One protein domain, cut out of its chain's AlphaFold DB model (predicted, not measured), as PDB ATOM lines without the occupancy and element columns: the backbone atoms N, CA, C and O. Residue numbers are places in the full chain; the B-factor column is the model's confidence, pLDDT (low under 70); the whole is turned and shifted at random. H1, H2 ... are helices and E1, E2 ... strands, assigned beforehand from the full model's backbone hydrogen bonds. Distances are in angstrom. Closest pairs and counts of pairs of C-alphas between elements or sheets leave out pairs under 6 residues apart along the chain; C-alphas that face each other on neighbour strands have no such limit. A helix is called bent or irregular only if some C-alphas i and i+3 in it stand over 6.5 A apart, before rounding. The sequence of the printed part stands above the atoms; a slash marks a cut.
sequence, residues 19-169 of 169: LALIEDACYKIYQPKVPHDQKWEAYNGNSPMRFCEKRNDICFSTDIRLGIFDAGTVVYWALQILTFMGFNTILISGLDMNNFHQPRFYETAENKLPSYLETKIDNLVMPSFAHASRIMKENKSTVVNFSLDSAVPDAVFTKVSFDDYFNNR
ATOM      1  N   LEU A  19      23.183 106.575 -21.318       87.44
ATOM      2  CA  LEU A  19      23.202 106.033 -19.970       87.44
ATOM      3  C   LEU A  19      22.363 106.919 -19.049       87.44
ATOM      4  O   LEU A  19      22.471 108.142 -19.097       87.44
ATOM      5  N   ALA A  20      21.550 106.293 -18.203       88.12
ATOM      6  CA  ALA A  20      20.813 106.955 -17.137       88.12
ATOM      7  C   ALA A  20      21.169 106.283 -15.811       88.12
ATOM      8  O   ALA A  20      21.135 105.057 -15.705       88.12
ATOM      9  N   LEU A  21      21.528 107.088 -14.811       88.44
ATOM     10  CA  LEU A  21      21.695 106.610 -13.446       88.44
ATOM     11  C   LEU A  21      20.326 106.612 -12.769       88.44
ATOM     12  O   LEU A  21      19.633 107.627 -12.768       88.44
ATOM     13  N   ILE A  22      19.959 105.470 -12.201       91.94
ATOM     14  CA  ILE A  22      18.747 105.307 -11.412       91.94
ATOM     15  C   ILE A  22      19.177 104.737 -10.067       91.94
ATOM     16  O   ILE A  22      19.911 103.750 -10.014       91.94
ATOM     17  N   GLU A  23      18.743 105.383  -8.996       94.12
ATOM     18  CA  GLU A  23      19.158 105.061  -7.636       94.12
ATOM     19  C   GLU A  23      17.962 104.612  -6.802       94.12
ATOM     20  O   GLU A  23      16.826 105.044  -7.025       94.12
ATOM     21  N   ASP A  24      18.231 103.778  -5.799       96.06
ATOM     22  CA  ASP A  24      17.270 103.546  -4.730       96.06
ATOM     23  C   ASP A  24      17.068 104.863  -3.968       96.06
ATOM     24  O   ASP A  24      18.036 105.507  -3.553       96.06
ATOM     25  N   ALA A  25      15.814 105.269  -3.783       96.62
ATOM     26  CA  ALA A  25      15.453 106.496  -3.093       96.62
ATOM     27  C   ALA A  25      16.110 106.569  -1.705       96.62
ATOM     28  O   ALA A  25      16.640 107.615  -1.340       96.62
ATOM     29  N   CYS A  26      16.159 105.450  -0.979       96.31
ATOM     30  CA  CYS A  26      16.682 105.363   0.380       96.31
ATOM     31  C   CYS A  26      18.209 105.176   0.453       96.31
ATOM     32  O   CYS A  26      18.760 105.242   1.552       96.31
ATOM     33  N   TYR A  27      18.898 104.937  -0.669       95.31
ATOM     34  CA  TYR A  27      20.343 104.654  -0.718       95.31
ATOM     35  C   TYR A  27      21.056 105.426  -1.839       95.31
ATOM     36  O   TYR A  27      21.866 104.864  -2.579       95.31
ATOM     37  N   LYS A  28      20.767 106.722  -1.970       93.00
ATOM     38  CA  LYS A  28      21.435 107.588  -2.952       93.00
ATOM     39  C   LYS A  28      22.921 107.741  -2.639       93.00
ATOM     40  O   LYS A  28      23.320 107.926  -1.486       93.00
ATOM     41  N   ILE A  29      23.752 107.689  -3.674       89.12
ATOM     42  CA  ILE A  29      25.198 107.837  -3.536       89.12
ATOM     43  C   ILE A  29      25.502 109.256  -3.025       89.12
ATOM     44  O   ILE A  29      24.892 110.235  -3.449       89.12
ATOM     45  N   TYR A  30      26.456 109.364  -2.095       90.62
ATOM     46  CA  TYR A  30      26.857 110.619  -1.437       90.62
ATOM     47  C   TYR A  30      25.765 111.310  -0.605       90.62
ATOM     48  O   TYR A  30      25.949 112.457  -0.198       90.62
ATOM     49  N   GLN A  31      24.666 110.621  -0.299       93.44
ATOM     50  CA  GLN A  31      23.647 111.099   0.633       93.44
ATOM     51  C   GLN A  31      23.529 110.142   1.825       93.44
ATOM     52  O   GLN A  31      23.848 108.954   1.701       93.44
ATOM     53  N   PRO A  32      23.083 110.626   2.998       95.00
ATOM     54  CA  PRO A  32      22.721 109.744   4.093       95.00
ATOM     55  C   PRO A  32      21.651 108.744   3.648       95.00
ATOM     56  O   PRO A  32      20.673 109.111   2.996       95.00
ATOM     57  N   LYS A  33      21.827 107.477   4.032       96.31
ATOM     58  CA  LYS A  33      20.790 106.456   3.878       96.31
ATOM     59  C   LYS A  33      19.529 106.905   4.615       96.31
ATOM     60  O   LYS A  33      19.623 107.281   5.782       96.31
ATOM     61  N   VAL A  34      18.367 106.763   3.983       95.94
ATOM     62  CA  VAL A  34      17.069 106.908   4.655       95.94
ATOM     63  C   VAL A  34      16.734 105.584   5.351       95.94
ATOM     64  O   VAL A  34      16.619 104.550   4.681       95.94
ATOM     65  N   PRO A  35      16.615 105.559   6.690       93.25
ATOM     66  CA  PRO A  35      16.199 104.367   7.416       93.25
ATOM     67  C   PRO A  35      14.809 103.889   6.988       93.25
ATOM     68  O   PRO A  35      13.949 104.673   6.593       93.25
ATOM     69  N   HIS A  36      14.582 102.580   7.069       86.81
ATOM     70  CA  HIS A  36      13.346 101.962   6.588       86.81
ATOM     71  C   HIS A  36      12.090 102.504   7.292       86.81
ATOM     72  O   HIS A  36      11.069 102.733   6.650       86.81
ATOM     73  N   ASP A  37      12.187 102.738   8.598       90.19
ATOM     74  CA  ASP A  37      11.159 103.312   9.469       90.19
ATOM     75  C   ASP A  37      10.932 104.819   9.250       90.19
ATOM     76  O   ASP A  37       9.881 105.338   9.613       90.19
ATOM     77  N   GLN A  38      11.869 105.514   8.600       93.62
ATOM     78  CA  GLN A  38      11.785 106.948   8.287       93.62
ATOM     79  C   GLN A  38      11.370 107.225   6.836       93.62
ATOM     80  O   GLN A  38      11.220 108.380   6.439       93.62
ATOM     81  N   LYS A  39      11.158 106.173   6.031       94.38
ATOM     82  CA  LYS A  39      10.814 106.279   4.606       94.38
ATOM     83  C   LYS A  39       9.588 107.165   4.369       94.38
ATOM     84  O   LYS A  39       9.601 107.995   3.466       94.38
ATOM     85  N   TRP A  40       8.539 106.999   5.172       95.19
ATOM     86  CA  TRP A  40       7.317 107.791   5.029       95.19
ATOM     87  C   TRP A  40       7.556 109.273   5.311       95.19
ATOM     88  O   TRP A  40       7.227 110.100   4.467       95.19
ATOM     89  N   GLU A  41       8.207 109.603   6.427       95.25
ATOM     90  CA  GLU A  41       8.512 110.992   6.794       95.25
ATOM     91  C   GLU A  41       9.347 111.690   5.710       95.25
ATOM     92  O   GLU A  41       9.067 112.821   5.322       95.25
ATOM     93  N   ALA A  42      10.323 110.977   5.143       95.06
ATOM     94  CA  ALA A  42      11.202 111.516   4.112       95.06
ATOM     95  C   ALA A  42      10.490 111.821   2.779       95.06
ATOM     96  O   ALA A  42      10.920 112.717   2.051       95.06
ATOM     97  N   TYR A  43       9.430 111.078   2.426       96.12
ATOM     98  CA  TYR A  43       8.876 111.111   1.067       96.12
ATOM     99  C   TYR A  43       7.379 111.408   0.949       96.12
ATOM    100  O   TYR A  43       6.958 111.753  -0.154       96.12
ATOM    101  N   ASN A  44       6.576 111.329   2.012       92.94
ATOM    102  CA  ASN A  44       5.109 111.426   1.935       92.94
ATOM    103  C   ASN A  44       4.590 112.763   1.360       92.94
ATOM    104  O   ASN A  44       3.510 112.805   0.778       92.94
ATOM    105  N   GLY A  45       5.366 113.847   1.451       91.50
ATOM    106  CA  GLY A  45       5.026 115.137   0.832       91.50
ATOM    107  C   GLY A  45       5.214 115.202  -0.692       91.50
ATOM    108  O   GLY A  45       4.844 116.197  -1.312       91.50
ATOM    109  N   ASN A  46       5.788 114.171  -1.318       94.31
ATOM    110  CA  ASN A  46       6.079 114.157  -2.749       94.31
ATOM    111  C   ASN A  46       4.987 113.399  -3.503       94.31
ATOM    112  O   ASN A  46       4.936 112.174  -3.454       94.31
ATOM    113  N   SER A  47       4.163 114.114  -4.273       94.88
ATOM    114  CA  SER A  47       3.075 113.512  -5.062       94.88
ATOM    115  C   SER A  47       3.498 112.306  -5.928       94.88
ATOM    116  O   SER A  47       2.735 111.336  -5.975       94.88
ATOM    117  N   PRO A  48       4.698 112.279  -6.554       97.06
ATOM    118  CA  PRO A  48       5.124 111.108  -7.316       97.06
ATOM    119  C   PRO A  48       5.470 109.868  -6.475       97.06
ATOM    120  O   PRO A  48       5.534 108.770  -7.031       97.06
ATOM    121  N   MET A  49       5.706 110.021  -5.167       97.25
ATOM    122  CA  MET A  49       6.036 108.940  -4.233       97.25
ATOM    123  C   MET A  49       4.738 108.410  -3.616       97.25
ATOM    124  O   MET A  49       4.199 108.954  -2.652       97.25
ATOM    125  N   ARG A  50       4.183 107.353  -4.205       97.75
ATOM    126  CA  ARG A  50       2.863 106.840  -3.835       97.75
ATOM    127  C   ARG A  50       3.009 105.757  -2.769       97.75
ATOM    128  O   ARG A  50       3.395 104.631  -3.085       97.75
ATOM    129  N   PHE A  51       2.674 106.071  -1.521       97.50
ATOM    130  CA  PHE A  51       2.693 105.108  -0.414       97.50
ATOM    131  C   PHE A  51       1.491 104.163  -0.427       97.50
ATOM    132  O   PHE A  51       0.398 104.521  -0.879       97.50
ATOM    133  N   CYS A  52       1.711 102.941   0.056       96.56
ATOM    134  CA  CYS A  52       0.663 101.951   0.250       96.56
ATOM    135  C   CYS A  52      -0.188 102.311   1.469       96.56
ATOM    136  O   CYS A  52       0.327 102.703   2.518       96.56
ATOM    137  N   GLU A  53      -1.507 102.180   1.334       91.56
ATOM    138  CA  GLU A  53      -2.422 102.456   2.435       91.56
ATOM    139  C   GLU A  53      -2.103 101.524   3.612       91.56
ATOM    140  O   GLU A  53      -1.989 100.310   3.440       91.56
ATOM    141  N   LYS A  54      -1.943 102.090   4.815       91.38
ATOM    142  CA  LYS A  54      -1.619 101.355   6.056       91.38
ATOM    143  C   LYS A  54      -0.254 100.638   6.048       91.38
ATOM    144  O   LYS A  54       0.039  99.900   6.986       91.38
ATOM    145  N   ARG A  55       0.596 100.861   5.037       93.62
ATOM    146  CA  ARG A  55       1.941 100.274   4.904       93.62
ATOM    147  C   ARG A  55       2.953 101.344   4.505       93.62
ATOM    148  O   ARG A  55       3.326 101.485   3.343       93.62
ATOM    149  N   ASN A  56       3.418 102.085   5.507       92.88
ATOM    150  CA  ASN A  56       4.374 103.190   5.364       92.88
ATOM    151  C   ASN A  56       5.768 102.751   4.884       92.88
ATOM    152  O   ASN A  56       6.588 103.574   4.486       92.88
ATOM    153  N   ASP A  57       6.044 101.454   4.912       92.88
ATOM    154  CA  ASP A  57       7.260 100.853   4.391       92.88
ATOM    155  C   ASP A  57       7.208 100.556   2.885       92.88
ATOM    156  O   ASP A  57       8.258 100.393   2.260       92.88
ATOM    157  N   ILE A  58       6.017 100.531   2.282       96.94
ATOM    158  CA  ILE A  58       5.822 100.248   0.859       96.94
ATOM    159  C   ILE A  58       5.500 101.547   0.130       96.94
ATOM    160  O   ILE A  58       4.507 102.220   0.406       96.94
ATOM    161  N   CYS A  59       6.328 101.876  -0.856       97.94
ATOM    162  CA  CYS A  59       6.131 103.031  -1.717       97.94
ATOM    163  C   CYS A  59       6.414 102.655  -3.170       97.94
ATOM    164  O   CYS A  59       7.176 101.728  -3.441       97.94
ATOM    165  N   PHE A  60       5.767 103.344  -4.101       98.31
ATOM    166  CA  PHE A  60       5.949 103.179  -5.535       98.31
ATOM    167  C   PHE A  60       6.235 104.546  -6.149       98.31
ATOM    168  O   PHE A  60       5.442 105.482  -6.009       98.31
ATOM    169  N   SER A  61       7.369 104.663  -6.828       98.06
ATOM    170  CA  SER A  61       7.754 105.878  -7.527       98.06
ATOM    171  C   SER A  61       7.108 105.934  -8.908       98.06
ATOM    172  O   SER A  61       7.307 105.053  -9.741       98.06
ATOM    173  N   THR A  62       6.349 106.997  -9.157       97.50
ATOM    174  CA  THR A  62       5.893 107.367 -10.510       97.50
ATOM    175  C   THR A  62       6.849 108.349 -11.195       97.50
ATOM    176  O   THR A  62       6.671 108.654 -12.370       97.50
ATOM    177  N   ASP A  63       7.889 108.805 -10.485       97.12
ATOM    178  CA  ASP A  63       8.966 109.645 -11.009       97.12
ATOM    179  C   ASP A  63      10.324 109.172 -10.488       97.12
ATOM    180  O   ASP A  63      10.807 109.598  -9.435       97.12
ATOM    181  N   ILE A  64      10.963 108.285 -11.253       96.94
ATOM    182  CA  ILE A  64      12.224 107.644 -10.861       96.94
ATOM    183  C   ILE A  64      13.400 108.622 -10.744       96.94
ATOM    184  O   ILE A  64      14.429 108.253 -10.184       96.94
ATOM    185  N   ARG A  65      13.270 109.875 -11.212       95.12
ATOM    186  CA  ARG A  65      14.297 110.916 -11.008       95.12
ATOM    187  C   ARG A  65      14.452 111.275  -9.530       95.12
ATOM    188  O   ARG A  65      15.510 111.735  -9.113       95.12
ATOM    189  N   LEU A  66      13.404 111.053  -8.737       95.00
ATOM    190  CA  LEU A  66      13.425 111.224  -7.284       95.00
ATOM    191  C   LEU A  66      13.924 109.964  -6.553       95.00
ATOM    192  O   LEU A  66      14.213 110.039  -5.357       95.00
ATOM    193  N   GLY A  67      14.101 108.856  -7.274       96.00
ATOM    194  CA  GLY A  67      14.537 107.555  -6.775       96.00
ATOM    195  C   GLY A  67      13.487 106.462  -6.982       96.00
ATOM    196  O   GLY A  67      12.305 106.736  -7.212       96.00
ATOM    197  N   ILE A  68      13.940 105.213  -6.902       97.44
ATOM    198  CA  ILE A  68      13.114 104.000  -6.933       97.44
ATOM    199  C   ILE A  68      13.005 103.413  -5.530       97.44
ATOM    200  O   ILE A  68      13.958 103.459  -4.762       97.44
ATOM    201  N   PHE A  69      11.867 102.813  -5.194       97.56
ATOM    202  CA  PHE A  69      11.742 102.054  -3.952       97.56
ATOM    203  C   PHE A  69      11.938 100.567  -4.193       97.56
ATOM    204  O   PHE A  69      11.277  99.988  -5.054       97.56
ATOM    205  N   ASP A  70      12.810  99.943  -3.407       95.62
ATOM    206  CA  ASP A  70      12.974  98.496  -3.410       95.62
ATOM    207  C   ASP A  70      11.812  97.766  -2.714       95.62
ATOM    208  O   ASP A  70      11.244  98.245  -1.729       95.62
ATOM    209  N   ALA A  71      11.506  96.569  -3.219       96.06
ATOM    210  CA  ALA A  71      10.580  95.615  -2.608       96.06
ATOM    211  C   ALA A  71      11.154  94.186  -2.599       96.06
ATOM    212  O   ALA A  71      10.412  93.208  -2.640       96.06
ATOM    213  N   GLY A  72      12.483  94.043  -2.587       93.38
ATOM    214  CA  GLY A  72      13.165  92.750  -2.578       93.38
ATOM    215  C   GLY A  72      13.185  92.020  -3.922       93.38
ATOM    216  O   GLY A  72      13.621  90.872  -3.968       93.38
ATOM    217  N   THR A  73      12.743  92.659  -5.007       94.88
ATOM    218  CA  THR A  73      12.744  92.093  -6.361       94.88
ATOM    219  C   THR A  73      12.996  93.163  -7.419       94.88
ATOM    220  O   THR A  73      12.433  94.259  -7.374       94.88
ATOM    221  N   VAL A  74      13.789  92.805  -8.431       94.75
ATOM    222  CA  VAL A  74      14.079  93.653  -9.599       94.75
ATOM    223  C   VAL A  74      12.828  93.992 -10.411       94.75
ATOM    224  O   VAL A  74      12.784  95.017 -11.086       94.75
ATOM    225  N   VAL A  75      11.778  93.172 -10.322       97.44
ATOM    226  CA  VAL A  75      10.521  93.409 -11.045       97.44
ATOM    227  C   VAL A  75       9.839  94.676 -10.535       97.44
ATOM    228  O   VAL A  75       9.329  95.462 -11.326       97.44
ATOM    229  N   TYR A  76       9.891  94.940  -9.229       98.12
ATOM    230  CA  TYR A  76       9.281  96.139  -8.658       98.12
ATOM    231  C   TYR A  76      10.007  97.427  -9.083       98.12
ATOM    232  O   TYR A  76       9.366  98.457  -9.294       98.12
ATOM    233  N   TRP A  77      11.327  97.356  -9.295       98.06
ATOM    234  CA  TRP A  77      12.095  98.435  -9.924       98.06
ATOM    235  C   TRP A  77      11.655  98.647 -11.373       98.06
ATOM    236  O   TRP A  77      11.351  99.770 -11.771       98.06
ATOM    237  N   ALA A  78      11.573  97.563 -12.152       98.06
ATOM    238  CA  ALA A  78      11.181  97.623 -13.556       98.06
ATOM    239  C   ALA A  78       9.794  98.261 -13.743       98.06
ATOM    240  O   ALA A  78       9.629  99.113 -14.612       98.06
ATOM    241  N   LEU A  79       8.817  97.927 -12.892       98.50
ATOM    242  CA  LEU A  79       7.473  98.515 -12.950       98.50
ATOM    243  C   LEU A  79       7.482 100.036 -12.730       98.50
ATOM    244  O   LEU A  79       6.788 100.754 -13.451       98.50
ATOM    245  N   GLN A  80       8.276 100.540 -11.780       98.50
ATOM    246  CA  GLN A  80       8.418 101.984 -11.533       98.50
ATOM    247  C   GLN A  80       9.058 102.692 -12.734       98.50
ATOM    248  O   GLN A  80       8.575 103.736 -13.172       98.50
ATOM    249  N   ILE A  81      10.093 102.084 -13.326       97.88
ATOM    250  CA  ILE A  81      10.760 102.606 -14.528       97.88
ATOM    251  C   ILE A  81       9.786 102.670 -15.704       97.88
ATOM    252  O   ILE A  81       9.636 103.720 -16.323       97.88
ATOM    253  N   LEU A  82       9.095 101.569 -15.995       97.62
ATOM    254  CA  LEU A  82       8.158 101.484 -17.116       97.62
ATOM    255  C   LEU A  82       6.967 102.434 -16.935       97.62
ATOM    256  O   LEU A  82       6.521 103.042 -17.908       97.62
ATOM    257  N   THR A  83       6.505 102.614 -15.694       97.62
ATOM    258  CA  THR A  83       5.465 103.599 -15.363       97.62
ATOM    259  C   THR A  83       5.949 105.019 -15.644       97.62
ATOM    260  O   THR A  83       5.257 105.768 -16.327       97.62
ATOM    261  N   PHE A  84       7.152 105.384 -15.191       97.25
ATOM    262  CA  PHE A  84       7.732 106.702 -15.465       97.25
ATOM    263  C   PHE A  84       7.948 106.955 -16.965       97.25
ATOM    264  O   PHE A  84       7.736 108.064 -17.448       97.25
ATOM    265  N   MET A  85       8.336 105.923 -17.715       96.00
ATOM    266  CA  MET A  85       8.503 106.003 -19.169       96.00
ATOM    267  C   MET A  85       7.174 106.107 -19.936       96.00
ATOM    268  O   MET A  85       7.195 106.359 -21.139       96.00
ATOM    269  N   GLY A  86       6.027 105.933 -19.268       96.19
ATOM    270  CA  GLY A  86       4.701 106.094 -19.866       96.19
ATOM    271  C   GLY A  86       4.180 104.868 -20.620       96.19
ATOM    272  O   GLY A  86       3.291 105.004 -21.460       96.19
ATOM    273  N   PHE A  87       4.705 103.667 -20.347       97.38
ATOM    274  CA  PHE A  87       4.165 102.446 -20.948       97.38
ATOM    275  C   PHE A  87       2.782 102.112 -20.372       97.38
ATOM    276  O   PHE A  87       2.587 102.010 -19.159       97.38
ATOM    277  N   ASN A  88       1.818 101.890 -21.266       96.31
ATOM    278  CA  ASN A  88       0.440 101.533 -20.913       96.31
ATOM    279  C   ASN A  88       0.173 100.019 -20.947       96.31
ATOM    280  O   ASN A  88      -0.827  99.561 -20.412       96.31
ATOM    281  N   THR A  89       1.059  99.230 -21.551       97.00
ATOM    282  CA  THR A  89       0.947  97.771 -21.624       97.00
ATOM    283  C   THR A  89       2.303  97.175 -21.295       97.00
ATOM    284  O   THR A  89       3.287  97.463 -21.975       97.00
ATOM    285  N   ILE A  90       2.358  96.362 -20.244       97.94
ATOM    286  CA  ILE A  90       3.581  95.731 -19.753       97.94
ATOM    287  C   ILE A  90       3.356  94.225 -19.732       97.94
ATOM    288  O   ILE A  90       2.439  93.736 -19.076       97.94
ATOM    289  N   LEU A  91       4.196  93.506 -20.470       97.56
ATOM    290  CA  LEU A  91       4.138  92.055 -20.615       97.56
ATOM    291  C   LEU A  91       5.341  91.460 -19.898       97.56
ATOM    292  O   LEU A  91       6.475  91.860 -20.163       97.56
ATOM    293  N   ILE A  92       5.098  90.538 -18.975       97.44
ATOM    294  CA  ILE A  92       6.133  89.936 -18.141       97.44
ATOM    295  C   ILE A  92       6.192  88.441 -18.431       97.44
ATOM    296  O   ILE A  92       5.173  87.761 -18.422       97.44
ATOM    297  N   SER A  93       7.402  87.933 -18.647       94.38
ATOM    298  CA  SER A  93       7.695  86.505 -18.753       94.38
ATOM    299  C   SER A  93       8.676  86.107 -17.652       94.38
ATOM    300  O   SER A  93       9.611  86.861 -17.372       94.38
ATOM    301  N   GLY A  94       8.477  84.938 -17.038       92.06
ATOM    302  CA  GLY A  94       9.341  84.427 -15.966       92.06
ATOM    303  C   GLY A  94       9.104  85.072 -14.596       92.06
ATOM    304  O   GLY A  94       9.998  85.078 -13.749       92.06
ATOM    305  N   LEU A  95       7.920  85.654 -14.362       96.00
ATOM    306  CA  LEU A  95       7.509  86.111 -13.032       96.00
ATOM    307  C   LEU A  95       6.771  84.978 -12.323       96.00
ATOM    308  O   LEU A  95       5.543  84.968 -12.255       96.00
ATOM    309  N   ASP A  96       7.528  84.028 -11.783       94.25
ATOM    310  CA  ASP A  96       6.954  82.827 -11.164       94.25
ATOM    311  C   ASP A  96       6.688  83.025  -9.669       94.25
ATOM    312  O   ASP A  96       5.606  82.714  -9.189       94.25
ATOM    313  N   MET A  97       7.631  83.612  -8.919       94.44
ATOM    314  CA  MET A  97       7.491  83.856  -7.468       94.44
ATOM    315  C   MET A  97       7.162  82.591  -6.648       94.44
ATOM    316  O   MET A  97       6.548  82.664  -5.589       94.44
ATOM    317  N   ASN A  98       7.588  81.429  -7.130       92.56
ATOM    318  CA  ASN A  98       7.433  80.132  -6.484       92.56
ATOM    319  C   ASN A  98       8.764  79.359  -6.565       92.56
ATOM    320  O   ASN A  98       9.760  79.875  -7.075       92.56
ATOM    321  N   ASN A  99       8.791  78.128  -6.046       91.06
ATOM    322  CA  ASN A  99       9.908  77.191  -6.221       91.06
ATOM    323  C   ASN A  99      11.294  77.736  -5.806       91.06
ATOM    324  O   ASN A  99      12.310  77.352  -6.379       91.06
ATOM    325  N   PHE A 100      11.375  78.580  -4.772       90.81
ATOM    326  CA  PHE A 100      12.630  79.221  -4.335       90.81
ATOM    327  C   PHE A 100      13.739  78.236  -3.923       90.81
ATOM    328  O   PHE A 100      14.937  78.548  -3.953       90.81
ATOM    329  N   HIS A 101      13.361  77.015  -3.552       90.12
ATOM    330  CA  HIS A 101      14.297  75.945  -3.229       90.12
ATOM    331  C   HIS A 101      14.909  75.266  -4.465       90.12
ATOM    332  O   HIS A 101      15.946  74.618  -4.327       90.12
ATOM    333  N   GLN A 102      14.377  75.487  -5.666       92.50
ATOM    334  CA  GLN A 102      14.938  74.987  -6.926       92.50
ATOM    335  C   GLN A 102      15.906  76.008  -7.559       92.50
ATOM    336  O   GLN A 102      15.867  77.189  -7.197       92.50
ATOM    337  N   PRO A 103      16.821  75.586  -8.453       92.94
ATOM    338  CA  PRO A 103      17.580  76.512  -9.295       92.94
ATOM    339  C   PRO A 103      16.643  77.356 -10.169       92.94
ATOM    340  O   PRO A 103      15.595  76.876 -10.607       92.94
ATOM    341  N   ARG A 104      17.012  78.612 -10.449       91.50
ATOM    342  CA  ARG A 104      16.322  79.414 -11.476       91.50
ATOM    343  C   ARG A 104      16.556  78.801 -12.860       91.50
ATOM    344  O   ARG A 104      17.473  78.010 -13.038       91.50
ATOM    345  N   PHE A 105      15.790  79.223 -13.867       90.12
ATOM    346  CA  PHE A 105      15.866  78.638 -15.217       90.12
ATOM    347  C   PHE A 105      17.261  78.702 -15.878       90.12
ATOM    348  O   PHE A 105      17.543  77.931 -16.789       90.12
ATOM    349  N   TYR A 106      18.116  79.635 -15.445       90.94
ATOM    350  CA  TYR A 106      19.497  79.815 -15.916       90.94
ATOM    351  C   TYR A 106      20.553  79.262 -14.943       90.94
ATOM    352  O   TYR A 106      21.746  79.506 -15.122       90.94
ATOM    353  N   GLU A 107      20.130  78.555 -13.899       95.12
ATOM    354  CA  GLU A 107      20.990  77.930 -12.899       95.12
ATOM    355  C   GLU A 107      20.874  76.400 -12.972       95.12
ATOM    356  O   GLU A 107      19.909  75.835 -13.483       95.12
ATOM    357  N   THR A 108      21.870  75.723 -12.419       95.62
ATOM    358  CA  THR A 108      21.884  74.288 -12.140       95.62
ATOM    359  C   THR A 108      21.973  74.072 -10.629       95.62
ATOM    360  O   THR A 108      22.134  75.024  -9.859       95.62
ATOM    361  N   ALA A 109      21.882  72.822 -10.173       93.88
ATOM    362  CA  ALA A 109      22.056  72.511  -8.754       93.88
ATOM    363  C   ALA A 109      23.448  72.925  -8.236       93.88
ATOM    364  O   ALA A 109      23.586  73.323  -7.081       93.88
ATOM    365  N   GLU A 110      24.465  72.882  -9.098       95.88
ATOM    366  CA  GLU A 110      25.866  73.150  -8.763       95.88
ATOM    367  C   GLU A 110      26.196  74.646  -8.694       95.88
ATOM    368  O   GLU A 110      27.117  75.031  -7.977       95.88
ATOM    369  N   ASN A 111      25.474  75.497  -9.435       95.50
ATOM    370  CA  ASN A 111      25.753  76.937  -9.511       95.50
ATOM    371  C   ASN A 111      24.655  77.821  -8.894       95.50
ATOM    372  O   ASN A 111      24.732  79.047  -8.995       95.50
ATOM    373  N   LYS A 112      23.654  77.208  -8.250       94.31
ATOM    374  CA  LYS A 112      22.543  77.912  -7.613       94.31
ATOM    375  C   LYS A 112      23.053  78.951  -6.614       94.31
ATOM    376  O   LYS A 112      23.673  78.611  -5.603       94.31
ATOM    377  N   LEU A 113      22.719  80.218  -6.849       91.88
ATOM    378  CA  LEU A 113      23.052  81.293  -5.920       91.88
ATOM    379  C   LEU A 113      22.010  81.415  -4.799       91.88
ATOM    380  O   LEU A 113      20.812  81.210  -5.034       91.88
ATOM    381  N   PRO A 114      22.427  81.813  -3.581       90.31
ATOM    382  CA  PRO A 114      21.496  82.055  -2.490       90.31
ATOM    383  C   PRO A 114      20.476  83.138  -2.861       90.31
ATOM    384  O   PRO A 114      20.756  84.083  -3.604       90.31
ATOM    385  N   SER A 115      19.269  83.012  -2.314       88.75
ATOM    386  CA  SER A 115      18.212  84.003  -2.464       88.75
ATOM    387  C   SER A 115      17.476  84.197  -1.150       88.75
ATOM    388  O   SER A 115      17.175  83.236  -0.455       88.75
ATOM    389  N   TYR A 116      17.147  85.449  -0.850       89.56
ATOM    390  CA  TYR A 116      16.302  85.833   0.282       89.56
ATOM    391  C   TYR A 116      14.901  86.252  -0.176       89.56
ATOM    392  O   TYR A 116      14.196  86.948   0.546       89.56
ATOM    393  N   LEU A 117      14.523  85.921  -1.414       91.12
ATOM    394  CA  LEU A 117      13.243  86.344  -1.979       91.12
ATOM    395  C   LEU A 117      12.069  85.660  -1.267       91.12
ATOM    396  O   LEU A 117      11.091  86.320  -0.930       91.12
ATOM    397  N   GLU A 118      12.225  84.372  -0.954       93.19
ATOM    398  CA  GLU A 118      11.245  83.578  -0.209       93.19
ATOM    399  C   GLU A 118      10.879  84.211   1.138       93.19
ATOM    400  O   GLU A 118       9.708  84.340   1.468       93.19
ATOM    401  N   THR A 119      11.865  84.706   1.893       94.19
ATOM    402  CA  THR A 119      11.625  85.275   3.231       94.19
ATOM    403  C   THR A 119      10.885  86.614   3.203       94.19
ATOM    404  O   THR A 119      10.459  87.116   4.243       94.19
ATOM    405  N   LYS A 120      10.738  87.214   2.016       94.38
ATOM    406  CA  LYS A 120      10.127  88.530   1.805       94.38
ATOM    407  C   LYS A 120       8.808  88.460   1.043       94.38
ATOM    408  O   LYS A 120       8.161  89.500   0.906       94.38
ATOM    409  N   ILE A 121       8.415  87.289   0.535       94.50
ATOM    410  CA  ILE A 121       7.328  87.197  -0.440       94.50
ATOM    411  C   ILE A 121       6.002  87.721   0.117       94.50
ATOM    412  O   ILE A 121       5.440  88.667  -0.436       94.50
ATOM    413  N   ASP A 122       5.567  87.196   1.259       94.31
ATOM    414  CA  ASP A 122       4.258  87.515   1.832       94.31
ATOM    415  C   ASP A 122       4.235  88.893   2.492       94.31
ATOM    416  O   ASP A 122       3.256  89.632   2.401       94.31
ATOM    417  N   ASN A 123       5.340  89.272   3.136       94.81
ATOM    418  CA  ASN A 123       5.388  90.490   3.939       94.81
ATOM    419  C   ASN A 123       5.725  91.739   3.123       94.81
ATOM    420  O   ASN A 123       5.297  92.831   3.498       94.81
ATOM    421  N   LEU A 124       6.473  91.609   2.022       96.31
ATOM    422  CA  LEU A 124       6.964  92.746   1.239       96.31
ATOM    423  C   LEU A 124       6.582  92.646  -0.238       96.31
ATOM    424  O   LEU A 124       5.960  93.575  -0.751       96.31
ATOM    425  N   VAL A 125       6.924  91.552  -0.924       97.25
ATOM    426  CA  VAL A 125       6.800  91.463  -2.392       97.25
ATOM    427  C   VAL A 125       5.338  91.493  -2.836       97.25
ATOM    428  O   VAL A 125       4.970  92.341  -3.648       97.25
ATOM    429  N   MET A 126       4.491  90.613  -2.293       97.50
ATOM    430  CA  MET A 126       3.085  90.505  -2.699       97.50
ATOM    431  C   MET A 126       2.278  91.770  -2.370       97.50
ATOM    432  O   MET A 126       1.609  92.285  -3.272       97.50
ATOM    433  N   PRO A 127       2.382  92.361  -1.159       97.81
ATOM    434  CA  PRO A 127       1.752  93.648  -0.875       97.81
ATOM    435  C   PRO A 127       2.264  94.778  -1.781       97.81
ATOM    436  O   PRO A 127       1.477  95.616  -2.221       97.81
ATOM    437  N   SER A 128       3.560  94.779  -2.121       98.38
ATOM    438  CA  SER A 128       4.133  95.769  -3.042       98.38
ATOM    439  C   SER A 128       3.580  95.605  -4.456       98.38
ATOM    440  O   SER A 128       3.168  96.590  -5.062       98.38
ATOM    441  N   PHE A 129       3.477  94.382  -4.982       98.56
ATOM    442  CA  PHE A 129       2.859  94.149  -6.291       98.56
ATOM    443  C   PHE A 129       1.380  94.523  -6.324       98.56
ATOM    444  O   PHE A 129       0.946  95.157  -7.285       98.56
ATOM    445  N   ALA A 130       0.613  94.205  -5.278       98.25
ATOM    446  CA  ALA A 130      -0.780  94.637  -5.173       98.25
ATOM    447  C   ALA A 130      -0.896  96.172  -5.206       98.25
ATOM    448  O   ALA A 130      -1.724  96.729  -5.932       98.25
ATOM    449  N   HIS A 131      -0.016  96.865  -4.478       98.50
ATOM    450  CA  HIS A 131       0.050  98.325  -4.472       98.50
ATOM    451  C   HIS A 131       0.454  98.913  -5.835       98.50
ATOM    452  O   HIS A 131      -0.214  99.827  -6.321       98.50
ATOM    453  N   ALA A 132       1.477  98.354  -6.490       98.38
ATOM    454  CA  ALA A 132       1.866  98.741  -7.849       98.38
ATOM    455  C   ALA A 132       0.715  98.548  -8.837       98.38
ATOM    456  O   ALA A 132       0.391  99.471  -9.575       98.38
ATOM    457  N   SER A 133       0.052  97.387  -8.813       98.12
ATOM    458  CA  SER A 133      -1.087  97.082  -9.686       98.12
ATOM    459  C   SER A 133      -2.183  98.142  -9.576       98.12
ATOM    460  O   SER A 133      -2.674  98.628 -10.595       98.12
ATOM    461  N   ARG A 134      -2.520  98.577  -8.353       97.69
ATOM    462  CA  ARG A 134      -3.491  99.659  -8.138       97.69
ATOM    463  C   ARG A 134      -3.044 100.968  -8.794       97.69
ATOM    464  O   ARG A 134      -3.817 101.557  -9.543       97.69
ATOM    465  N   ILE A 135      -1.811 101.409  -8.545       97.75
ATOM    466  CA  ILE A 135      -1.282 102.663  -9.112       97.75
ATOM    467  C   ILE A 135      -1.231 102.600 -10.638       97.75
ATOM    468  O   ILE A 135      -1.580 103.558 -11.322       97.75
ATOM    469  N   MET A 136      -0.810 101.466 -11.185       97.06
ATOM    470  CA  MET A 136      -0.719 101.275 -12.625       97.06
ATOM    471  C   MET A 136      -2.107 101.297 -13.269       97.06
ATOM    472  O   MET A 136      -2.283 101.977 -14.276       97.06
ATOM    473  N   LYS A 137      -3.120 100.680 -12.644       96.00
ATOM    474  CA  LYS A 137      -4.525 100.777 -13.081       96.00
ATOM    475  C   LYS A 137      -5.043 102.221 -13.046       96.00
ATOM    476  O   LYS A 137      -5.678 102.648 -14.007       96.00
ATOM    477  N   GLU A 138      -4.734 102.991 -11.998       95.50
ATOM    478  CA  GLU A 138      -5.053 104.432 -11.925       95.50
ATOM    479  C   GLU A 138      -4.425 105.216 -13.092       95.50
ATOM    480  O   GLU A 138      -5.064 106.094 -13.671       95.50
ATOM    481  N   ASN A 139      -3.207 104.841 -13.488       93.31
ATOM    482  CA  ASN A 139      -2.479 105.423 -14.616       93.31
ATOM    483  C   ASN A 139      -2.869 104.832 -15.985       93.31
ATOM    484  O   ASN A 139      -2.242 105.166 -16.989       93.31
ATOM    485  N   LYS A 140      -3.906 103.984 -16.052       96.19
ATOM    486  CA  LYS A 140      -4.358 103.287 -17.272       96.19
ATOM    487  C   LYS A 140      -3.287 102.382 -17.899       96.19
ATOM    488  O   LYS A 140      -3.295 102.161 -19.109       96.19
ATOM    489  N   SER A 141      -2.389 101.848 -17.075       96.00
ATOM    490  CA  SER A 141      -1.409 100.838 -17.460       96.00
ATOM    491  C   SER A 141      -1.892  99.439 -17.075       96.00
ATOM    492  O   SER A 141      -2.314  99.193 -15.943       96.00
ATOM    493  N   THR A 142      -1.787  98.500 -18.006       95.94
ATOM    494  CA  THR A 142      -2.085  97.079 -17.806       95.94
ATOM    495  C   THR A 142      -0.791  96.288 -17.668       95.94
ATOM    496  O   THR A 142       0.157  96.498 -18.424       95.94
ATOM    497  N   VAL A 143      -0.771  95.350 -16.721       97.81
ATOM    498  CA  VAL A 143       0.324  94.393 -16.540       97.81
ATOM    499  C   VAL A 143      -0.213  92.990 -16.758       97.81
ATOM    500  O   VAL A 143      -1.206  92.601 -16.141       97.81
ATOM    501  N   VAL A 144       0.461  92.252 -17.629       97.88
ATOM    502  CA  VAL A 144       0.125  90.885 -18.007       97.88
ATOM    503  C   VAL A 144       1.313  89.989 -17.681       97.88
ATOM    504  O   VAL A 144       2.445  90.311 -18.041       97.88
ATOM    505  N   ASN A 145       1.062  88.878 -16.998       98.25
ATOM    506  CA  ASN A 145       2.066  87.878 -16.667       98.25
ATOM    507  C   ASN A 145       1.840  86.607 -17.493       98.25
ATOM    508  O   ASN A 145       0.779  85.995 -17.416       98.25
ATOM    509  N   PHE A 146       2.848  86.187 -18.247       97.75
ATOM    510  CA  PHE A 146       2.784  84.964 -19.042       97.75
ATOM    511  C   PHE A 146       3.058  83.686 -18.239       97.75
ATOM    512  O   PHE A 146       2.790  82.585 -18.716       97.75
ATOM    513  N   SER A 147       3.537  83.809 -16.999       96.25
ATOM    514  CA  SER A 147       3.699  82.681 -16.081       96.25
ATOM    515  C   SER A 147       2.353  82.290 -15.449       96.25
ATOM    516  O   SER A 147       1.961  82.834 -14.414       96.25
ATOM    517  N   LEU A 148       1.640  81.330 -16.050       96.12
ATOM    518  CA  LEU A 148       0.331  80.861 -15.560       96.12
ATOM    519  C   LEU A 148       0.399  80.293 -14.129       96.12
ATOM    520  O   LEU A 148      -0.430  80.631 -13.279       96.12
ATOM    521  N   ASP A 149       1.457  79.538 -13.827       95.62
ATOM    522  CA  ASP A 149       1.687  78.926 -12.509       95.62
ATOM    523  C   ASP A 149       2.300  79.890 -11.479       95.62
ATOM    524  O   ASP A 149       2.693  79.488 -10.382       95.62
ATOM    525  N   SER A 150       2.394  81.183 -11.806       96.75
ATOM    526  CA  SER A 150       2.944  82.194 -10.905       96.75
ATOM    527  C   SER A 150       2.217  82.232  -9.558       96.75
ATOM    528  O   SER A 150       0.985  82.203  -9.502       96.75
ATOM    529  N   ALA A 151       2.955  82.406  -8.465       96.44
ATOM    530  CA  ALA A 151       2.378  82.698  -7.157       96.44
ATOM    531  C   ALA A 151       1.751  84.099  -7.086       96.44
ATOM    532  O   ALA A 151       0.964  84.368  -6.180       96.44
ATOM    533  N   VAL A 152       2.077  85.008  -8.017       97.69
ATOM    534  CA  VAL A 152       1.436  86.326  -8.067       97.69
ATOM    535  C   VAL A 152      -0.039  86.136  -8.437       97.69
ATOM    536  O   VAL A 152      -0.317  85.526  -9.471       97.69
ATOM    537  N   PRO A 153      -1.002  86.631  -7.640       97.19
ATOM    538  CA  PRO A 153      -2.418  86.442  -7.939       97.19
ATOM    539  C   PRO A 153      -2.835  87.106  -9.257       97.19
ATOM    540  O   PRO A 153      -2.388  88.209  -9.568       97.19
ATOM    541  N   ASP A 154      -3.772  86.484  -9.976       96.81
ATOM    542  CA  ASP A 154      -4.325  87.018 -11.233       96.81
ATOM    543  C   ASP A 154      -4.956  88.418 -11.063       96.81
ATOM    544  O   ASP A 154      -4.794  89.309 -11.893       96.81
ATOM    545  N   ALA A 155      -5.578  88.667  -9.904       96.50
ATOM    546  CA  ALA A 155      -6.131  89.977  -9.553       96.50
ATOM    547  C   ALA A 155      -5.065  91.093  -9.454       96.50
ATOM    548  O   ALA A 155      -5.388  92.283  -9.601       96.50
ATOM    549  N   VAL A 156      -3.805  90.720  -9.196       98.00
ATOM    550  CA  VAL A 156      -2.663  91.637  -9.158       98.00
ATOM    551  C   VAL A 156      -2.156  91.870 -10.577       98.00
ATOM    552  O   VAL A 156      -2.235  93.006 -11.046       98.00
ATOM    553  N   PHE A 157      -1.711  90.822 -11.273       97.94
ATOM    554  CA  PHE A 157      -1.317  90.878 -12.684       97.94
ATOM    555  C   PHE A 157      -2.042  89.776 -13.449       97.94
ATOM    556  O   PHE A 157      -1.885  88.602 -13.112       97.94
ATOM    557  N   THR A 158      -2.803  90.157 -14.477       97.06
ATOM    558  CA  THR A 158      -3.593  89.213 -15.274       97.06
ATOM    559  C   THR A 158      -2.683  88.176 -15.906       97.06
ATOM    560  O   THR A 158      -1.679  88.530 -16.529       97.06
ATOM    561  N   LYS A 159      -3.041  86.907 -15.766       97.75
ATOM    562  CA  LYS A 159      -2.306  85.788 -16.330       97.75
ATOM    563  C   LYS A 159      -2.940  85.340 -17.631       97.75
ATOM    564  O   LYS A 159      -4.148  85.161 -17.726       97.75
ATOM    565  N   VAL A 160      -2.109  85.137 -18.636       96.62
ATOM    566  CA  VAL A 160      -2.524  84.658 -19.957       96.62
ATOM    567  C   VAL A 160      -1.355  83.896 -20.554       96.62
ATOM    568  O   VAL A 160      -0.212  84.231 -20.263       96.62
ATOM    569  N   SER A 161      -1.595  82.866 -21.359       96.00
ATOM    570  CA  SER A 161      -0.478  82.251 -22.071       96.00
ATOM    571  C   SER A 161       0.060  83.224 -23.127       96.00
ATOM    572  O   SER A 161      -0.652  84.119 -23.594       96.00
ATOM    573  N   PHE A 162       1.329  83.064 -23.501       94.06
ATOM    574  CA  PHE A 162       1.920  83.858 -24.579       94.06
ATOM    575  C   PHE A 162       1.103  83.722 -25.874       94.06
ATOM    576  O   PHE A 162       0.722  84.729 -26.471       94.06
ATOM    577  N   ASP A 163       0.776  82.488 -26.261       94.44
ATOM    578  CA  ASP A 163       0.035  82.200 -27.489       94.44
ATOM    579  C   ASP A 163      -1.373  82.808 -27.452       94.44
ATOM    580  O   ASP A 163      -1.772  83.485 -28.399       94.44
ATOM    581  N   ASP A 164      -2.107  82.662 -26.345       94.94
ATOM    582  CA  ASP A 164      -3.460  83.224 -26.221       94.94
ATOM    583  C   ASP A 164      -3.460  84.754 -26.303       94.94
ATOM    584  O   ASP A 164      -4.397  85.345 -26.841       94.94
ATOM    585  N   TYR A 165      -2.420  85.418 -25.787       95.19
ATOM    586  CA  TYR A 165      -2.333  86.875 -25.828       95.19
ATOM    587  C   TYR A 165      -2.138  87.424 -27.243       95.19
ATOM    588  O   TYR A 165      -2.711  88.460 -27.583       95.19
ATOM    589  N   PHE A 166      -1.317  86.756 -28.057       94.12
ATOM    590  CA  PHE A 166      -0.982  87.220 -29.404       94.12
ATOM    591  C   PHE A 166      -1.907  86.664 -30.492       94.12
ATOM    592  O   PHE A 166      -2.092  87.337 -31.500       94.12
ATOM    593  N   ASN A 167      -2.538  85.504 -30.286       91.81
ATOM    594  CA  ASN A 167      -3.501  84.941 -31.241       91.81
ATOM    595  C   ASN A 167      -4.868  85.647 -31.218       91.81
ATOM    596  O   ASN A 167      -5.595  85.598 -32.206       91.81
ATOM    597  N   ASN A 168      -5.224  86.301 -30.109       72.12
ATOM    598  CA  ASN A 168      -6.498  87.013 -29.941       72.12
ATOM    599  C   ASN A 168      -6.377  88.537 -30.157       72.12
ATOM    600  O   ASN A 168      -7.202  89.298 -29.640       72.12
ATOM    601  N   ARG A 169      -5.337  88.995 -30.865       62.91
ATOM    602  CA  ARG A 169      -5.046  90.415 -31.120       62.91
ATOM    603  C   ARG A 169      -5.131  90.797 -32.588       62.91
ATOM    604  O   ARG A 169      -4.769  89.965 -33.443       62.91
TER     605      ARG A 169
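Overview. This is residues 19 to 169 of the 169 residues of an uncharacterized protein of Azospira oryzae (UniProt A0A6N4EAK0). Two helices, H2 and the longer H3, lie side by side in the middle of the model, between two small pairs of strands: the antiparallel hairpin E1 and E2 near one side and the parallel pair E3 and E4 toward the other. H1 packs on the hairpin, H4 lies far out beyond E3 and E4, and long links with no named element join several of these parts. The printed part has 151 residues, with four named helices and four named strands in the order H1 E1 E2 H2 E3 H3 E4 H4; the class is mixed, helices and strands, though under half of the residues are in named elements. The whole is compact, with a radius of gyration of the C-alphas of 16.3 A and spans of 44 by 42 by 36 A.

Along the chain. Start at Leu 19 and pass the stretch 19 to 35, which has no named element, to C-alpha 36 at (13.346, 101.962, 6.588), where H1, residues 36 to 43, begins. H1 is irregular: C-alphas 37 and 40 are 7.4 A apart. Next come E1, residues 49 to 52, and E2, residues 55 to 61 and 14.8 A long. H2 covers residues 74 to 84, 15.7 A, and E3 residues 89 to 92. Find C-alpha 118 at (11.245, 83.578, -0.209); from there H3 runs 28.9 A to residue 138. H3 is irregular, with C-alphas 119 and 122 7.8 A apart, and has a kink of 46 degrees near residue 125. E4 is residues 142 to 145, and H4, residues 162 to 167, ends at C-alpha 167, (-3.501, 84.941, -31.241).

Arrangement. Look first at H1 and E2, whose closest C-alphas, Trp 40 and Asn 56, are 5.5 A apart. E1 and E2 form a hairpin, antiparallel at 142 degrees, with N 50 and O 60 at 2.9 A, within hydrogen-bond range. The closest C-alphas of E2 and H3 are those of Ile 58 and Ser 128, 6.2 A. H2 and H3 touch, H3 with residues 128 to 136 alone; the closest C-alphas, Tyr 76 and Phe 129, are 7.1 A apart, and the helices run the same way at a shallow tilt of 14 degrees. E3 and E4 are parallel at 16 degrees, with N 92 and O 144 at 2.8 A, within hydrogen-bond range. E3, H3 and E4 form a strand-helix-strand unit, two parallel neighbour strands with a helix between them in the chain, and its crossover is right-handed. H4 touches no helix. In H2 and H4 every O i to N i+4 pair is within hydrogen-bond range; in H1 2 of 4 are, and in H3 13 of 17.

Size, cuts and confidence. The two C-alphas farthest apart, Pro 32 and Asn 167, are 50.5 A from each other. The printed part has no cut. The links E2 to H2, E3 to H3 and E4 to H4 are long, the second with 25 residues. The mean pLDDT of the printed part is 94.8, and one printed residue, Arg 169, is under 70.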